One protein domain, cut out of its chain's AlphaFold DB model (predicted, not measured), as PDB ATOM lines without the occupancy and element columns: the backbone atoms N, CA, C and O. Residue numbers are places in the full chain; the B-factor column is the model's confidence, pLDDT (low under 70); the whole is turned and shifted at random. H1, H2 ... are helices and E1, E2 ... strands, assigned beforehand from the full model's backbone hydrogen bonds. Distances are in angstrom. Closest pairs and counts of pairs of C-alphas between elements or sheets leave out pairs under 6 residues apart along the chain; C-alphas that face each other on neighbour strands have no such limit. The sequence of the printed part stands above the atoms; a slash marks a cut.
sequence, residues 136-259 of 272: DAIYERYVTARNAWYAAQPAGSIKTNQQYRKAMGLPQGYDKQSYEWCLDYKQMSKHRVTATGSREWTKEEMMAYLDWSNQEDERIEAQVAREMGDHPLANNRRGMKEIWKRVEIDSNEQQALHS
ATOM      1  N   ASP A 136     153.532 155.142 183.583       91.38
ATOM      2  CA  ASP A 136     153.876 154.155 184.607       91.38
ATOM      3  C   ASP A 136     154.947 154.694 185.566       91.38
ATOM      4  O   ASP A 136     154.713 154.705 186.774       91.38
ATOM      5  N   ALA A 137     156.052 155.247 185.048       92.69
ATOM      6  CA  ALA A 137     157.106 155.838 185.879       92.69
ATOM      7  C   ALA A 137     156.594 157.022 186.712       92.69
ATOM      8  O   ALA A 137     156.931 157.167 187.887       92.69
ATOM      9  N   ILE A 138     155.743 157.869 186.124       94.69
ATOM     10  CA  ILE A 138     155.112 158.990 186.834       94.69
ATOM     11  C   ILE A 138     154.276 158.480 188.011       94.69
ATOM     12  O   ILE A 138     154.372 159.008 189.123       94.69
ATOM     13  N   TYR A 139     153.462 157.447 187.785       95.00
ATOM     14  CA  TYR A 139     152.629 156.879 188.837       95.00
ATOM     15  C   TYR A 139     153.456 156.189 189.929       95.00
ATOM     16  O   TYR A 139     153.143 156.333 191.112       95.00
ATOM     17  N   GLU A 140     154.538 155.498 189.572       94.38
ATOM     18  CA  GLU A 140     155.462 154.904 190.542       94.38
ATOM     19  C   GLU A 140     156.081 155.967 191.452       94.38
ATOM     20  O   GLU A 140     155.966 155.863 192.675       94.38
ATOM     21  N   ARG A 141     156.607 157.062 190.883       94.81
ATOM     22  CA  ARG A 141     157.129 158.196 191.669       94.81
ATOM     23  C   ARG A 141     156.076 158.780 192.608       94.81
ATOM     24  O   ARG A 141     156.368 159.067 193.771       94.81
ATOM     25  N   TYR A 142     154.841 158.929 192.130       96.50
ATOM     26  CA  TYR A 142     153.724 159.394 192.950       96.50
ATOM     27  C   TYR A 142     153.461 158.462 194.141       96.50
ATOM     28  O   TYR A 142     153.309 158.924 195.276       96.50
ATOM     29  N   VAL A 143     153.419 157.149 193.902       96.38
ATOM     30  CA  VAL A 143     153.195 156.146 194.949       96.38
ATOM     31  C   VAL A 143     154.335 156.154 195.963       96.38
ATOM     32  O   VAL A 143     154.051 156.149 197.162       96.38
ATOM     33  N   THR A 144     155.588 156.229 195.517       96.06
ATOM     34  CA  THR A 144     156.764 156.314 196.393       96.06
ATOM     35  C   THR A 144     156.698 157.551 197.287       96.06
ATOM     36  O   THR A 144     156.771 157.425 198.511       96.06
ATOM     37  N   ALA A 145     156.436 158.734 196.720       95.81
ATOM     38  CA  ALA A 145     156.297 159.973 197.489       95.81
ATOM     39  C   ALA A 145     155.134 159.915 198.498       95.81
ATOM     40  O   ALA A 145     155.289 160.273 199.670       95.81
ATOM     41  N   ARG A 146     153.973 159.394 198.081       97.12
ATOM     42  CA  ARG A 146     152.805 159.203 198.955       97.12
ATOM     43  C   ARG A 146     153.104 158.234 200.096       97.12
ATOM     44  O   ARG A 146     152.718 158.486 201.238       97.12
ATOM     45  N   ASN A 147     153.795 157.135 199.809       96.38
ATOM     46  CA  ASN A 147     154.159 156.134 200.806       96.38
ATOM     47  C   ASN A 147     155.205 156.674 201.792       96.38
ATOM     48  O   ASN A 147     155.082 156.428 202.991       96.38
ATOM     49  N   ALA A 148     156.171 157.470 201.326       96.69
ATOM     50  CA  ALA A 148     157.110 158.178 202.194       96.69
ATOM     51  C   ALA A 148     156.374 159.148 203.134       96.69
ATOM     52  O   ALA A 148     156.605 159.149 204.346       96.69
ATOM     53  N   TRP A 149     155.400 159.900 202.609       97.12
ATOM     54  CA  TRP A 149     154.553 160.766 203.429       97.12
ATOM     55  C   TRP A 149     153.735 159.974 204.460       97.12
ATOM     56  O   TRP A 149     153.664 160.375 205.623       97.12
ATOM     57  N   TYR A 150     153.170 158.821 204.077       96.31
ATOM     58  CA  TYR A 150     152.481 157.904 204.995       96.31
ATOM     59  C   TYR A 150     153.395 157.355 206.090       96.31
ATOM     60  O   TYR A 150     152.939 157.194 207.225       96.31
ATOM     61  N   ALA A 151     154.652 157.044 205.775       95.69
ATOM     62  CA  ALA A 151     155.628 156.559 206.746       95.69
ATOM     63  C   ALA A 151     155.995 157.641 207.774       95.69
ATOM     64  O   ALA A 151     156.148 157.329 208.950       95.69
ATOM     65  N   ALA A 152     156.043 158.907 207.353       95.69
ATOM     66  CA  ALA A 152     156.321 160.045 208.226       95.69
ATOM     67  C   ALA A 152     155.149 160.437 209.153       95.69
ATOM     68  O   ALA A 152     155.345 161.224 210.081       95.69
ATOM     69  N   GLN A 153     153.932 159.924 208.927       96.12
ATOM     70  CA  GLN A 153     152.777 160.282 209.758       96.12
ATOM     71  C   GLN A 153     152.825 159.626 211.150       96.12
ATOM     72  O   GLN A 153     153.144 158.435 211.250       96.12
ATOM     73  N   PRO A 154     152.397 160.338 212.213       95.00
ATOM     74  CA  PRO A 154     152.275 159.775 213.554       95.00
ATOM     75  C   PRO A 154     151.396 158.519 213.608       95.00
ATOM     76  O   PRO A 154     150.459 158.342 212.818       95.00
ATOM     77  N   ALA A 155     151.663 157.655 214.590       92.94
ATOM     78  CA  ALA A 155     150.828 156.490 214.856       92.94
ATOM     79  C   ALA A 155     149.379 156.918 215.152       92.94
ATOM     80  O   ALA A 155     149.137 157.861 215.903       92.94
ATOM     81  N   GLY A 156     148.414 156.236 214.536       90.56
ATOM     82  CA  GLY A 156     146.993 156.582 214.640       90.56
ATOM     83  C   GLY A 156     146.532 157.698 213.696       90.56
ATOM     84  O   GLY A 156     145.331 157.956 213.627       90.56
ATOM     85  N   SER A 157     147.433 158.323 212.927       92.00
ATOM     86  CA  SER A 157     147.010 159.230 211.860       92.00
ATOM     87  C   SER A 157     146.254 158.460 210.783       92.00
ATOM     88  O   SER A 157     146.671 157.382 210.351       92.00
ATOM     89  N   ILE A 158     145.163 159.050 210.305       91.31
ATOM     90  CA  ILE A 158     144.482 158.580 209.102       91.31
ATOM     91  C   ILE A 158     145.460 158.784 207.932       91.31
ATOM     92  O   ILE A 158     146.115 159.824 207.837       91.31
ATOM     93  N   LYS A 159     145.614 157.758 207.092       94.44
ATOM     94  CA  LYS A 159     146.511 157.749 205.931       94.44
ATOM     95  C   LYS A 159     145.661 157.540 204.690       94.44
ATOM     96  O   LYS A 159     145.324 156.414 204.336       94.44
ATOM     97  N   THR A 160     145.235 158.640 204.081       95.62
ATOM     98  CA  THR A 160     144.414 158.612 202.864       95.62
ATOM     99  C   THR A 160     145.055 159.430 201.765       95.62
ATOM    100  O   THR A 160     145.752 160.413 202.025       95.62
ATOM    101  N   ASN A 161     144.740 159.065 200.521       94.56
ATOM    102  CA  ASN A 161     145.237 159.797 199.366       94.56
ATOM    103  C   ASN A 161     144.783 161.267 199.402       94.56
ATOM    104  O   ASN A 161     145.541 162.167 199.073       94.56
ATOM    105  N   GLN A 162     143.565 161.532 199.878       95.19
ATOM    106  CA  GLN A 162     143.047 162.896 200.006       95.19
ATOM    107  C   GLN A 162     143.880 163.746 200.974       95.19
ATOM    108  O   GLN A 162     144.181 164.900 200.688       95.19
ATOM    109  N   GLN A 163     144.298 163.177 202.107       96.00
ATOM    110  CA  GLN A 163     145.144 163.897 203.058       96.00
ATOM    111  C   GLN A 163     146.546 164.137 202.516       96.00
ATOM    112  O   GLN A 163     147.060 165.235 202.696       96.00
ATOM    113  N   TYR A 164     147.124 163.154 201.820       96.69
ATOM    114  CA  TYR A 164     148.394 163.342 201.122       96.69
ATOM    115  C   TYR A 164     148.302 164.508 200.132       96.69
ATOM    116  O   TYR A 164     149.083 165.452 200.212       96.69
ATOM    117  N   ARG A 165     147.287 164.501 199.261       96.62
ATOM    118  CA  ARG A 165     147.079 165.565 198.268       96.62
ATOM    119  C   ARG A 165     146.912 166.929 198.924       96.62
ATOM    120  O   ARG A 165     147.577 167.877 198.527       96.62
ATOM    121  N   LYS A 166     146.106 167.015 199.988       96.31
ATOM    122  CA  LYS A 166     145.938 168.246 200.769       96.31
ATOM    123  C   LYS A 166     147.253 168.725 201.395       96.31
ATOM    124  O   LYS A 166     147.512 169.922 201.387       96.31
ATOM    125  N   ALA A 167     148.065 167.815 201.934       95.88
ATOM    126  CA  ALA A 167     149.349 168.146 202.548       95.88
ATOM    127  C   ALA A 167     150.375 168.651 201.522       95.88
ATOM    128  O   ALA A 167     151.142 169.557 201.830       95.88
ATOM    129  N   MET A 168     150.350 168.107 200.304       95.19
ATOM    130  CA  MET A 168     151.230 168.508 199.201       95.19
ATOM    131  C   MET A 168     150.688 169.694 198.385       95.19
ATOM    132  O   MET A 168     151.301 170.079 197.397       95.19
ATOM    133  N   GLY A 169     149.532 170.259 198.756       95.19
ATOM    134  CA  GLY A 169     148.897 171.351 198.007       95.19
ATOM    135  C   GLY A 169     148.367 170.948 196.625       95.19
ATOM    136  O   GLY A 169     148.103 171.815 195.798       95.19
ATOM    137  N   LEU A 170     148.197 169.649 196.367       95.44
ATOM    138  CA  LEU A 170     147.732 169.129 195.082       95.44
ATOM    139  C   LEU A 170     146.206 169.268 194.940       95.44
ATOM    140  O   LEU A 170     145.475 169.125 195.929       95.44
ATOM    141  N   PRO A 171     145.684 169.465 193.714       95.25
ATOM    142  CA  PRO A 171     144.246 169.502 193.469       95.25
ATOM    143  C   PRO A 171     143.542 168.246 193.987       95.25
ATOM    144  O   PRO A 171     143.972 167.126 193.726       95.25
ATOM    145  N   GLN A 172     142.415 168.387 194.687       95.75
ATOM    146  CA  GLN A 172     141.694 167.217 195.215       95.75
ATOM    147  C   GLN A 172     141.018 166.375 194.112       95.75
ATOM    148  O   GLN A 172     140.654 165.219 194.335       95.75
ATOM    149  N   GLY A 173     140.872 166.962 192.928       94.25
ATOM    150  CA  GLY A 173     140.446 166.326 191.695       94.25
ATOM    151  C   GLY A 173     140.495 167.329 190.547       94.25
ATOM    152  O   GLY A 173     140.570 168.537 190.771       94.25
ATOM    153  N   TYR A 174     140.429 166.809 189.327       95.19
ATOM    154  CA  TYR A 174     140.388 167.600 188.103       95.19
ATOM    155  C   TYR A 174     138.994 167.614 187.475       95.19
ATOM    156  O   TYR A 174     138.105 166.844 187.852       95.19
ATOM    157  N   ASP A 175     138.789 168.516 186.520       94.50
ATOM    158  CA  ASP A 175     137.568 168.567 185.734       94.50
ATOM    159  C   ASP A 175     137.539 167.452 184.674       94.50
ATOM    160  O   ASP A 175     138.544 166.817 184.345       94.50
ATOM    161  N   LYS A 176     136.354 167.206 184.110       93.88
ATOM    162  CA  LYS A 176     136.152 166.138 183.122       93.88
ATOM    163  C   LYS A 176     137.038 166.308 181.885       93.88
ATOM    164  O   LYS A 176     137.478 165.304 181.333       93.88
ATOM    165  N   GLN A 177     137.307 167.543 181.457       93.50
ATOM    166  CA  GLN A 177     138.088 167.785 180.244       93.50
ATOM    167  C   GLN A 177     139.563 167.436 180.447       93.50
ATOM    168  O   GLN A 177     140.164 166.866 179.543       93.50
ATOM    169  N   SER A 178     140.130 167.704 181.628       93.12
ATOM    170  CA  SER A 178     141.506 167.299 181.953       93.12
ATOM    171  C   SER A 178     141.674 165.779 181.931       93.12
ATOM    172  O   SER A 178     142.637 165.268 181.364       93.12
ATOM    173  N   TYR A 179     140.698 165.043 182.469       94.00
ATOM    174  CA  TYR A 179     140.702 163.579 182.413       94.00
ATOM    175  C   TYR A 179     140.537 163.033 180.988       94.00
ATOM    176  O   TYR A 179     141.173 162.051 180.627       94.00
ATOM    177  N   GLU A 180     139.703 163.652 180.150       92.81
ATOM    178  CA  GLU A 180     139.605 163.266 178.734       92.81
ATOM    179  C   GLU A 180     140.894 163.567 177.967       92.81
ATOM    180  O   GLU A 180     141.292 162.794 177.097       92.81
ATOM    181  N   TRP A 181     141.546 164.684 178.291       93.12
ATOM    182  CA  TRP A 181     142.793 165.104 177.672       93.12
ATOM    183  C   TRP A 181     143.947 164.149 177.994       93.12
ATOM    184  O   TRP A 181     144.676 163.762 177.083       93.12
ATOM    185  N   CYS A 182     144.094 163.707 179.248       92.88
ATOM    186  CA  CYS A 182     145.193 162.806 179.610       92.88
ATOM    187  C   CYS A 182     145.051 161.402 178.991       92.88
ATOM    188  O   CYS A 182     146.048 160.705 178.837       92.88
ATOM    189  N   LEU A 183     143.844 161.003 178.571       93.31
ATOM    190  CA  LEU A 183     143.594 159.754 177.834       93.31
ATOM    191  C   LEU A 183     143.822 159.877 176.317       93.31
ATOM    192  O   LEU A 183     143.629 158.902 175.580       93.31
ATOM    193  N   ASP A 184     144.200 161.061 175.821       89.50
ATOM    194  CA  ASP A 184     144.538 161.252 174.413       89.50
ATOM    195  C   ASP A 184     145.768 160.409 174.028       89.50
ATOM    196  O   ASP A 184     146.634 160.089 174.846       89.50
ATOM    197  N   TYR A 185     145.865 160.044 172.749       72.69
ATOM    198  CA  TYR A 185     146.880 159.111 172.246       72.69
ATOM    199  C   TYR A 185     148.322 159.627 172.374       72.69
ATOM    200  O   TYR A 185     149.258 158.847 172.239       72.69
ATOM    201  N   LYS A 186     148.499 160.935 172.591       82.12
ATOM    202  CA  LYS A 186     149.806 161.573 172.805       82.12
ATOM    203  C   LYS A 186     150.231 161.643 174.271       82.12
ATOM    204  O   LYS A 186     151.346 162.072 174.530       82.12
ATOM    205  N   GLN A 187     149.322 161.322 175.187       87.00
ATOM    206  CA  GLN A 187     149.519 161.437 176.629       87.00
ATOM    207  C   GLN A 187     149.607 160.018 177.217       87.00
ATOM    208  O   GLN A 187     150.497 159.260 176.844       87.00
ATOM    209  N   MET A 188     148.650 159.600 178.053       90.00
ATOM    210  CA  MET A 188     148.640 158.264 178.664       90.00
ATOM    211  C   MET A 188     148.058 157.166 177.765       90.00
ATOM    212  O   MET A 188     148.108 155.987 178.122       90.00
ATOM    213  N   SER A 189     147.487 157.530 176.609       86.75
ATOM    214  CA  SER A 189     146.643 156.665 175.776       86.75
ATOM    215  C   SER A 189     145.348 156.211 176.474       86.75
ATOM    216  O   SER A 189     145.125 156.452 177.659       86.75
ATOM    217  N   LYS A 190     144.449 155.554 175.729       86.81
ATOM    218  CA  LYS A 190     143.121 155.177 176.249       86.81
ATOM    219  C   LYS A 190     143.166 154.121 177.353       86.81
ATOM    220  O   LYS A 190     142.257 154.078 178.176       86.81
ATOM    221  N   HIS A 191     144.170 153.252 177.333       89.00
ATOM    222  CA  HIS A 191     144.278 152.132 178.256       89.00
ATOM    223  C   HIS A 191     145.730 151.934 178.664       89.00
ATOM    224  O   HIS A 191     146.642 152.149 177.869       89.00
ATOM    225  N   ARG A 192     145.922 151.452 179.883       90.19
ATOM    226  CA  ARG A 192     147.193 150.954 180.375       90.19
ATOM    227  C   ARG A 192     147.460 149.569 179.794       90.19
ATOM    228  O   ARG A 192     146.619 148.673 179.906       90.19
ATOM    229  N   VAL A 193     148.630 149.386 179.191       86.94
ATOM    230  CA  VAL A 193     149.073 148.086 178.677       86.94
ATOM    231  C   VAL A 193     149.854 147.371 179.776       86.94
ATOM    232  O   VAL A 193     150.819 147.899 180.310       86.94
ATOM    233  N   THR A 194     149.431 146.159 180.115       85.38
ATOM    234  CA  THR A 194     150.107 145.259 181.060       85.38
ATOM    235  C   THR A 194     150.421 143.933 180.376       85.38
ATOM    236  O   THR A 194     149.796 143.589 179.373       85.38
ATOM    237  N   ALA A 195     151.350 143.147 180.930       84.19
ATOM    238  CA  ALA A 195     151.738 141.850 180.363       84.19
ATOM    239  C   ALA A 195     150.544 140.897 180.134       84.19
ATOM    240  O   ALA A 195     150.538 140.118 179.185       84.19
ATOM    241  N   THR A 196     149.511 140.990 180.977       86.31
ATOM    242  CA  THR A 196     148.305 140.145 180.924       86.31
ATOM    243  C   THR A 196     147.206 140.707 180.011       86.31
ATOM    244  O   THR A 196     146.229 140.019 179.728       86.31
ATOM    245  N   GLY A 197     147.329 141.954 179.548       89.81
ATOM    246  CA  GLY A 197     146.329 142.596 178.699       89.81
ATOM    247  C   GLY A 197     146.216 144.105 178.900       89.81
ATOM    248  O   GLY A 197     147.087 144.758 179.469       89.81
ATOM    249  N   SER A 198     145.112 144.663 178.413       90.25
ATOM    250  CA  SER A 198     144.810 146.094 178.459       90.25
ATOM    251  C   SER A 198     143.804 146.402 179.569       90.25
ATOM    252  O   SER A 198     142.812 145.682 179.712       90.25
ATOM    253  N   ARG A 199     144.037 147.464 180.345       93.31
ATOM    254  CA  ARG A 199     143.178 147.904 181.455       93.31
ATOM    255  C   ARG A 199     142.889 149.402 181.356       93.31
ATOM    256  O   ARG A 199     143.736 150.174 180.929       93.31
ATOM    257  N   GLU A 200     141.709 149.836 181.788       93.06
ATOM    258  CA  GLU A 200     141.419 151.264 181.959       93.06
ATOM    259  C   GLU A 200     142.309 151.906 183.035       93.06
ATOM    260  O   GLU A 200     142.576 151.309 184.084       93.06
ATOM    261  N   TRP A 201     142.728 153.146 182.781       94.38
ATOM    262  CA  TRP A 201     143.434 153.962 183.763       94.38
ATOM    263  C   TRP A 201     142.535 154.269 184.960       94.38
ATOM    264  O   TRP A 201     141.371 154.651 184.822       94.38
ATOM    265  N   THR A 202     143.083 154.129 186.160       95.12
ATOM    266  CA  THR A 202     142.398 154.556 187.377       95.12
ATOM    267  C   THR A 202     142.436 156.073 187.509       95.12
ATOM    268  O   THR A 202     143.365 156.738 187.057       95.12
ATOM    269  N   LYS A 203     141.456 156.639 188.221       94.75
ATOM    270  CA  LYS A 203     141.455 158.080 188.512       94.75
ATOM    271  C   LYS A 203     142.717 158.536 189.236       94.75
ATOM    272  O   LYS A 203     143.141 159.662 189.029       94.75
ATOM    273  N   GLU A 204     143.290 157.700 190.095       95.69
ATOM    274  CA  GLU A 204     144.516 158.055 190.803       95.69
ATOM    275  C   GLU A 204     145.717 158.133 189.860       95.69
ATOM    276  O   GLU A 204     146.424 159.134 189.898       95.69
ATOM    277  N   GLU A 205     145.889 157.152 188.967       96.06
ATOM    278  CA  GLU A 205     146.921 157.191 187.920       96.06
ATOM    279  C   GLU A 205     146.755 158.440 187.033       96.06
ATOM    280  O   GLU A 205     147.720 159.154 186.773       96.06
ATOM    281  N   MET A 206     145.517 158.766 186.637       96.06
ATOM    282  CA  MET A 206     145.227 159.967 185.843       96.06
ATOM    283  C   MET A 206     145.535 161.266 186.602       96.06
ATOM    284  O   MET A 206     146.077 162.203 186.025       96.06
ATOM    285  N   MET A 207     145.191 161.342 187.892       96.31
ATOM    286  CA  MET A 207     145.518 162.506 188.722       96.31
ATOM    287  C   MET A 207     147.030 162.665 188.882       96.31
ATOM    288  O   MET A 207     147.511 163.780 188.743       96.31
ATOM    289  N   ALA A 208     147.767 161.575 189.113       96.75
ATOM    290  CA  ALA A 208     149.223 161.611 189.224       96.75
ATOM    291  C   ALA A 208     149.879 162.139 187.937       96.75
ATOM    292  O   ALA A 208     150.788 162.964 188.002       96.75
ATOM    293  N   TYR A 209     149.375 161.725 186.770       95.88
ATOM    294  CA  TYR A 209     149.834 162.256 185.487       95.88
ATOM    295  C   TYR A 209     149.560 163.754 185.337       95.88
ATOM    296  O   TYR A 209     150.434 164.503 184.911       95.88
ATOM    297  N   LEU A 210     148.355 164.207 185.695       96.19
ATOM    298  CA  LEU A 210     147.989 165.623 185.619       96.19
ATOM    299  C   LEU A 210     148.781 166.481 186.616       96.19
ATOM    300  O   LEU A 210     149.169 167.595 186.271       96.19
ATOM    301  N   ASP A 211     149.050 165.969 187.819       95.88
ATOM    302  CA  ASP A 211     149.911 166.634 188.802       95.88
ATOM    303  C   ASP A 211     151.321 166.826 188.224       95.88
ATOM    304  O   ASP A 211     151.848 167.937 188.243       95.88
ATOM    305  N   TRP A 212     151.901 165.760 187.662       95.69
ATOM    306  CA  TRP A 212     153.223 165.804 187.036       95.69
ATOM    307  C   TRP A 212     153.251 166.736 185.823       95.69
ATOM    308  O   TRP A 212     154.137 167.576 185.733       95.69
ATOM    309  N   SER A 213     152.261 166.655 184.929       94.44
ATOM    310  CA  SER A 213     152.190 167.510 183.738       94.44
ATOM    311  C   SER A 213     152.118 168.993 184.104       94.44
ATOM    312  O   SER A 213     152.749 169.807 183.436       94.44
ATOM    313  N   ASN A 214     151.365 169.351 185.148       93.19
ATOM    314  CA  ASN A 214     151.279 170.736 185.608       93.19
ATOM    315  C   ASN A 214     152.580 171.194 186.268       93.19
ATOM    316  O   ASN A 214     153.047 172.294 185.996       93.19
ATOM    317  N   GLN A 215     153.174 170.349 187.115       93.75
ATOM    318  CA  GLN A 215     154.459 170.649 187.744       93.75
ATOM    319  C   GLN A 215     155.565 170.834 186.696       93.75
ATOM    320  O   GLN A 215     156.410 171.716 186.837       93.75
ATOM    321  N   GLU A 216     155.551 170.023 185.642       94.06
ATOM    322  CA  GLU A 216     156.528 170.103 184.563       94.06
ATOM    323  C   GLU A 216     156.332 171.366 183.719       94.06
ATOM    324  O   GLU A 216     157.302 172.056 183.402       94.06
ATOM    325  N   ASP A 217     155.082 171.738 183.438       92.56
ATOM    326  CA  ASP A 217     154.758 173.026 182.827       92.56
ATOM    327  C   ASP A 217     155.265 174.202 183.680       92.56
ATOM    328  O   ASP A 217     155.929 175.093 183.154       92.56
ATOM    329  N   GLU A 218     155.025 174.189 184.995       94.19
ATOM    330  CA  GLU A 218     155.519 175.221 185.918       94.19
ATOM    331  C   GLU A 218     157.055 175.285 185.946       94.19
ATOM    332  O   GLU A 218     157.631 176.378 185.963       94.19
ATOM    333  N   ARG A 219     157.742 174.135 185.896       94.75
ATOM    334  CA  ARG A 219     159.211 174.064 185.826       94.75
ATOM    335  C   ARG A 219     159.731 174.710 184.544       94.75
ATOM    336  O   ARG A 219     160.660 175.522 184.595       94.75
ATOM    337  N   ILE A 220     159.127 174.369 183.408       92.50
ATOM    338  CA  ILE A 220     159.490 174.913 182.098       92.50
ATOM    339  C   ILE A 220     159.205 176.416 182.057       92.50
ATOM    340  O   ILE A 220     160.067 177.191 181.640       92.50
ATOM    341  N   GLU A 221     158.045 176.862 182.536       91.31
ATOM    342  CA  GLU A 221     157.682 178.280 182.597       91.31
ATOM    343  C   GLU A 221     158.639 179.070 183.497       91.31
ATOM    344  O   GLU A 221     159.107 180.138 183.100       91.31
ATOM    345  N   ALA A 222     159.024 178.529 184.656       91.50
ATOM    346  CA  ALA A 222     160.015 179.145 185.536       91.50
ATOM    347  C   ALA A 222     161.411 179.214 184.892       91.50
ATOM    348  O   ALA A 222     162.129 180.206 185.053       91.50
ATOM    349  N   GLN A 223     161.820 178.188 184.143       88.81
ATOM    350  CA  GLN A 223     163.066 178.218 183.376       88.81
ATOM    351  C   GLN A 223     163.022 179.283 182.280       88.81
ATOM    352  O   GLN A 223     163.938 180.100 182.192       88.81
ATOM    353  N   VAL A 224     161.947 179.327 181.493       88.31
ATOM    354  CA  VAL A 224     161.754 180.335 180.443       88.31
ATOM    355  C   VAL A 224     161.721 181.743 181.039       88.31
ATOM    356  O   VAL A 224     162.365 182.641 180.501       88.31
ATOM    357  N   ALA A 225     161.040 181.945 182.169       88.00
ATOM    358  CA  ALA A 225     160.981 183.233 182.857       88.00
ATOM    359  C   ALA A 225     162.369 183.708 183.314       88.00
ATOM    360  O   ALA A 225     162.717 184.866 183.079       88.00
ATOM    361  N   ARG A 226     163.189 182.816 183.895       86.94
ATOM    362  CA  ARG A 226     164.587 183.124 184.253       86.94
ATOM    363  C   ARG A 226     165.404 183.518 183.026       86.94
ATOM    364  O   ARG A 226     166.008 184.583 183.006       86.94
ATOM    365  N   GLU A 227     165.342 182.720 181.961       84.12
ATOM    366  CA  GLU A 227     166.067 183.017 180.722       84.12
ATOM    367  C   GLU A 227     165.637 184.348 180.072       84.12
ATOM    368  O   GLU A 227     166.458 185.046 179.472       84.12
ATOM    369  N   MET A 228     164.349 184.696 180.156       82.44
ATOM    370  CA  MET A 228     163.816 185.970 179.664       82.44
ATOM    371  C   MET A 228     164.253 187.159 180.529       82.44
ATOM    372  O   MET A 228     164.497 188.230 179.974       82.44
ATOM    373  N   GLY A 229     164.364 186.979 181.849       78.81
ATOM    374  CA  GLY A 229     164.843 188.003 182.780       78.81
ATOM    375  C   GLY A 229     166.334 188.297 182.628       78.81
ATOM    376  O   GLY A 229     166.721 189.460 182.535       78.81
ATOM    377  N   ASP A 230     167.159 187.253 182.523       76.56
ATOM    378  CA  ASP A 230     168.617 187.393 182.425       76.56
ATOM    379  C   ASP A 230     169.046 187.990 181.074       76.56
ATOM    380  O   ASP A 230     169.973 188.804 181.000       76.56
ATOM    381  N   HIS A 231     168.366 187.616 179.981       67.88
ATOM    382  CA  HIS A 231     168.765 187.994 178.622       67.88
ATOM    383  C   HIS A 231     167.585 188.320 177.680       67.88
ATOM    384  O   HIS A 231     167.402 187.649 176.654       67.88
ATOM    385  N   PRO A 232     166.838 189.413 177.925       68.88
ATOM    386  CA  PRO A 232     165.634 189.746 177.157       68.88
ATOM    387  C   PRO A 232     165.895 189.961 175.653       68.88
ATOM    388  O   PRO A 232     165.068 189.603 174.817       68.88
ATOM    389  N   LEU A 233     167.060 190.492 175.261       60.25
ATOM    390  CA  LEU A 233     167.393 190.730 173.846       60.25
ATOM    391  C   LEU A 233     168.033 189.520 173.145       60.25
ATOM    392  O   LEU A 233     167.821 189.335 171.947       60.25
ATOM    393  N   ALA A 234     168.775 188.674 173.868       61.47
ATOM    394  CA  ALA A 234     169.387 187.476 173.284       61.47
ATOM    395  C   ALA A 234     168.352 186.364 173.041       61.47
ATOM    396  O   ALA A 234     168.528 185.530 172.151       61.47
ATOM    397  N   ASN A 235     167.249 186.374 173.796       62.75
ATOM    398  CA  ASN A 235     166.183 185.386 173.661       62.75
ATOM    399  C   ASN A 235     165.318 185.596 172.397       62.75
ATOM    400  O   ASN A 235     164.830 184.638 171.804       62.75
ATOM    401  N   ASN A 236     165.228 186.836 171.898       62.59
ATOM    402  CA  ASN A 236     164.424 187.206 170.723       62.59
ATOM    403  C   ASN A 236     164.944 186.666 169.372       62.59
ATOM    404  O   ASN A 236     164.256 186.783 168.361       62.59
ATOM    405  N   ARG A 237     166.157 186.093 169.315       63.66
ATOM    406  CA  ARG A 237     166.791 185.612 168.067       63.66
ATOM    407  C   ARG A 237     167.111 184.116 168.063       63.66
ATOM    408  O   ARG A 237     167.942 183.671 167.269       63.66
ATOM    409  N   ARG A 238     166.486 183.320 168.931       73.06
ATOM    410  CA  ARG A 238     166.726 181.872 168.923       73.06
ATOM    411  C   ARG A 238     166.052 181.229 167.712       73.06
ATOM    412  O   ARG A 238     164.848 181.351 167.511       73.06
ATOM    413  N   GLY A 239     166.844 180.544 166.893       82.38
ATOM    414  CA  GLY A 239     166.324 179.727 165.801       82.38
ATOM    415  C   GLY A 239     165.697 178.434 166.325       82.38
ATOM    416  O   GLY A 239     166.144 177.888 167.331       82.38
ATOM    417  N   MET A 240     164.714 177.897 165.596       86.81
ATOM    418  CA  MET A 240     164.001 176.654 165.934       86.81
ATOM    419  C   MET A 240     164.942 175.494 166.312       86.81
ATOM    420  O   MET A 240     164.691 174.773 167.270       86.81
ATOM    421  N   LYS A 241     166.068 175.342 165.600       88.50
ATOM    422  CA  LYS A 241     167.065 174.290 165.856       88.50
ATOM    423  C   LYS A 241     167.689 174.371 167.255       88.50
ATOM    424  O   LYS A 241     167.910 173.341 167.879       88.50
ATOM    425  N   GLU A 242     167.976 175.578 167.731       87.25
ATOM    426  CA  GLU A 242     168.552 175.790 169.063       87.25
ATOM    427  C   GLU A 242     167.530 175.465 170.158       87.25
ATOM    428  O   GLU A 242     167.879 174.854 171.163       87.25
ATOM    429  N   ILE A 243     166.257 175.806 169.932       87.19
ATOM    430  CA  ILE A 243     165.164 175.482 170.858       87.19
ATOM    431  C   ILE A 243     165.037 173.963 171.012       87.19
ATOM    432  O   ILE A 243     165.081 173.466 172.132       87.19
ATOM    433  N   TRP A 244     164.969 173.215 169.905       91.69
ATOM    434  CA  TRP A 244     164.898 171.749 169.960       91.69
ATOM    435  C   TRP A 244     166.117 171.119 170.630       91.69
ATOM    436  O   TRP A 244     165.954 170.204 171.429       91.69
ATOM    437  N   LYS A 245     167.324 171.635 170.363       91.50
ATOM    438  CA  LYS A 245     168.545 171.143 171.010       91.50
ATOM    439  C   LYS A 245     168.486 171.306 172.531       91.50
ATOM    440  O   LYS A 245     168.907 170.413 173.255       91.50
ATOM    441  N   ARG A 246     167.963 172.431 173.027       87.56
ATOM    442  CA  ARG A 246     167.790 172.649 174.470       87.56
ATOM    443  C   ARG A 246     166.745 171.725 175.076       87.56
ATOM    444  O   ARG A 246     166.995 171.187 176.143       87.56
ATOM    445  N   VAL A 247     165.622 171.522 174.388       90.44
ATOM    446  CA  VAL A 247     164.586 170.570 174.820       90.44
ATOM    447  C   VAL A 247     165.157 169.154 174.916       90.44
ATOM    448  O   VAL A 247     164.877 168.446 175.873       90.44
ATOM    449  N   GLU A 248     165.987 168.742 173.959       92.88
ATOM    450  CA  GLU A 248     166.642 167.431 173.985       92.88
ATOM    451  C   GLU A 248     167.642 167.306 175.143       92.88
ATOM    452  O   GLU A 248     167.649 166.292 175.835       92.88
ATOM    453  N   ILE A 249     168.451 168.343 175.394       92.56
ATOM    454  CA  ILE A 249     169.368 168.376 176.543       92.56
ATOM    455  C   ILE A 249     168.588 168.265 177.856       92.56
ATOM    456  O   ILE A 249     168.896 167.393 178.660       92.56
ATOM    457  N   ASP A 250     167.557 169.086 178.041       92.88
ATOM    458  CA  ASP A 250     166.714 169.073 179.239       92.88
ATOM    459  C   ASP A 250     166.017 167.715 179.427       92.88
ATOM    460  O   ASP A 250     166.040 167.149 180.518       92.88
ATOM    461  N   SER A 251     165.491 167.124 178.349       90.69
ATOM    462  CA  SER A 251     164.889 165.788 178.390       90.69
ATOM    463  C   SER A 251     165.897 164.708 178.802       90.69
ATOM    464  O   SER A 251     165.561 163.839 179.609       90.69
ATOM    465  N   ASN A 252     167.134 164.775 178.300       92.19
ATOM    466  CA  ASN A 252     168.202 163.853 178.687       92.19
ATOM    467  C   ASN A 252     168.624 164.049 180.147       92.19
ATOM    468  O   ASN A 252     168.880 163.068 180.843       92.19
ATOM    469  N   GLU A 253     168.676 165.293 180.628       92.38
ATOM    470  CA  GLU A 253     168.972 165.603 182.028       92.38
ATOM    471  C   GLU A 253     167.891 165.043 182.964       92.38
ATOM    472  O   GLU A 253     168.226 164.379 183.945       92.38
ATOM    473  N   GLN A 254     166.603 165.220 182.641       92.56
ATOM    474  CA  GLN A 254     165.508 164.646 183.436       92.56
ATOM    475  C   GLN A 254     165.538 163.114 183.439       92.56
ATOM    476  O   GLN A 254     165.356 162.492 184.489       92.56
ATOM    477  N   GLN A 255     165.830 162.493 182.293       92.44
ATOM    478  CA  GLN A 255     166.003 161.044 182.225       92.44
ATOM    479  C   GLN A 255     167.193 160.579 183.072       92.44
ATOM    480  O   GLN A 255     167.071 159.604 183.804       92.44
ATOM    481  N   ALA A 256     168.327 161.284 183.031       90.19
ATOM    482  CA  ALA A 256     169.500 160.930 183.825       90.19
ATOM    483  C   ALA A 256     169.235 161.034 185.336       90.19
ATOM    484  O   ALA A 256     169.680 160.176 186.096       90.19
ATOM    485  N   LEU A 257     168.488 162.052 185.777       88.94
ATOM    486  CA  LEU A 257     168.071 162.192 187.176       88.94
ATOM    487  C   LEU A 257     167.123 161.068 187.608       88.94
ATOM    488  O   LEU A 257     167.246 160.557 188.720       88.94
ATOM    489  N   HIS A 258     166.207 160.662 186.726       87.31
ATOM    490  CA  HIS A 258     165.339 159.511 186.964       87.31
ATOM    491  C   HIS A 258     166.148 158.230 187.182       87.31
ATOM    492  O   HIS A 258     165.981 157.571 188.207       87.31
ATOM    493  N   SER A 259     167.080 157.962 186.265       87.19
ATOM    494  CA  SER A 259     167.984 156.812 186.301       87.19
ATOM    495  C   SER A 259     168.902 156.778 187.507       87.19
ATOM    496  O   SER A 259     169.160 155.722 188.079       87.19
TER     497      SER A 259
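Overview. This is residues 136 to 259 of the 272 residues of an uncharacterized protein of Metarhizium rileyi (strain RCEF 4871) (UniProt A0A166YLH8). A loose head is built round the first part of the long helix H4, where H1 and H3 cross it and H2 packs on H1; the rest of H4 runs out as an arm, and beyond residue 230 the backbone turns through the small H5 and folds back as H6, making an open V with H4. The small hairpin of E1 and E2 lies at the head end, and residues 152 to 157, of which residue 152 belongs to H1, stick out from the head. The printed part has 124 residues with six named helices and two named strands, in the order H1, H2, H3, E1, E2, H4, H5, H6, and its class is mostly helix. The only sheet has the order E1 - E2 and is antiparallel. The whole is loose, with a radius of gyration of the C-alphas of 18.2 A and spans of 56 by 39 by 32 A.

Along the chain. H1, residues 136 to 152, begins with C-alpha 136 at (153.876, 154.155, 184.607) and is 24.5 A long. H2 is residues 161 to 167 and H3 is residues 176 to 182. E1, residues 192 to 194, and E2, residues 197 to 199, follow. H4, residues 203 to 230, begins with C-alpha 203 at (141.455, 158.080, 188.512) and is 40.4 A long. H5 is residues 232 to 235. H6, residues 240 to 259, is 28.7 A long and ends with C-alpha 259 at (167.984, 156.812, 186.301).

Arrangement. H1 touches H2 with residues 146 to 150 alone; their closest C-alphas, those of Arg 146 and Tyr 164, are 6.4 A apart, and at 71 degrees they are only just about perpendicular. H1 touches H4 with residues 138 to 142 alone, about perpendicular at 85 degrees, the closest C-alphas being those of Tyr 139 and Glu 205, 5.8 A. H3 touches residues 206 to 210 of H4, about perpendicular at 74 degrees, the closest C-alphas being those of Tyr 179 and Met 206, 6.7 A. E1 and E2 form an antiparallel hairpin at 150 degrees, with N 192 and O 199 at 2.7 A and N 194 and O 197 at 2.8 A, within hydrogen-bond range. H4 and H5 are close but not clearly touching; the closest C-alphas, of Met 228 and Asn 235, are 6.5 A apart. H6 touches no helix, and H4 and H6 are apart. In H1, H2, H3, H4 and H6 every O i to N i+4 pair is within hydrogen-bond range; H5 is too short for such a pair, and its one O i to N i+3 pair is not within range.

Size, cuts and confidence. The two C-alphas farthest apart, those of Gly 156 and Arg 237, are 58.3 A apart. The printed part has no cut and no long link. The mean pLDDT of the printed part is 90.3, and residues 231 to 237 are under 70.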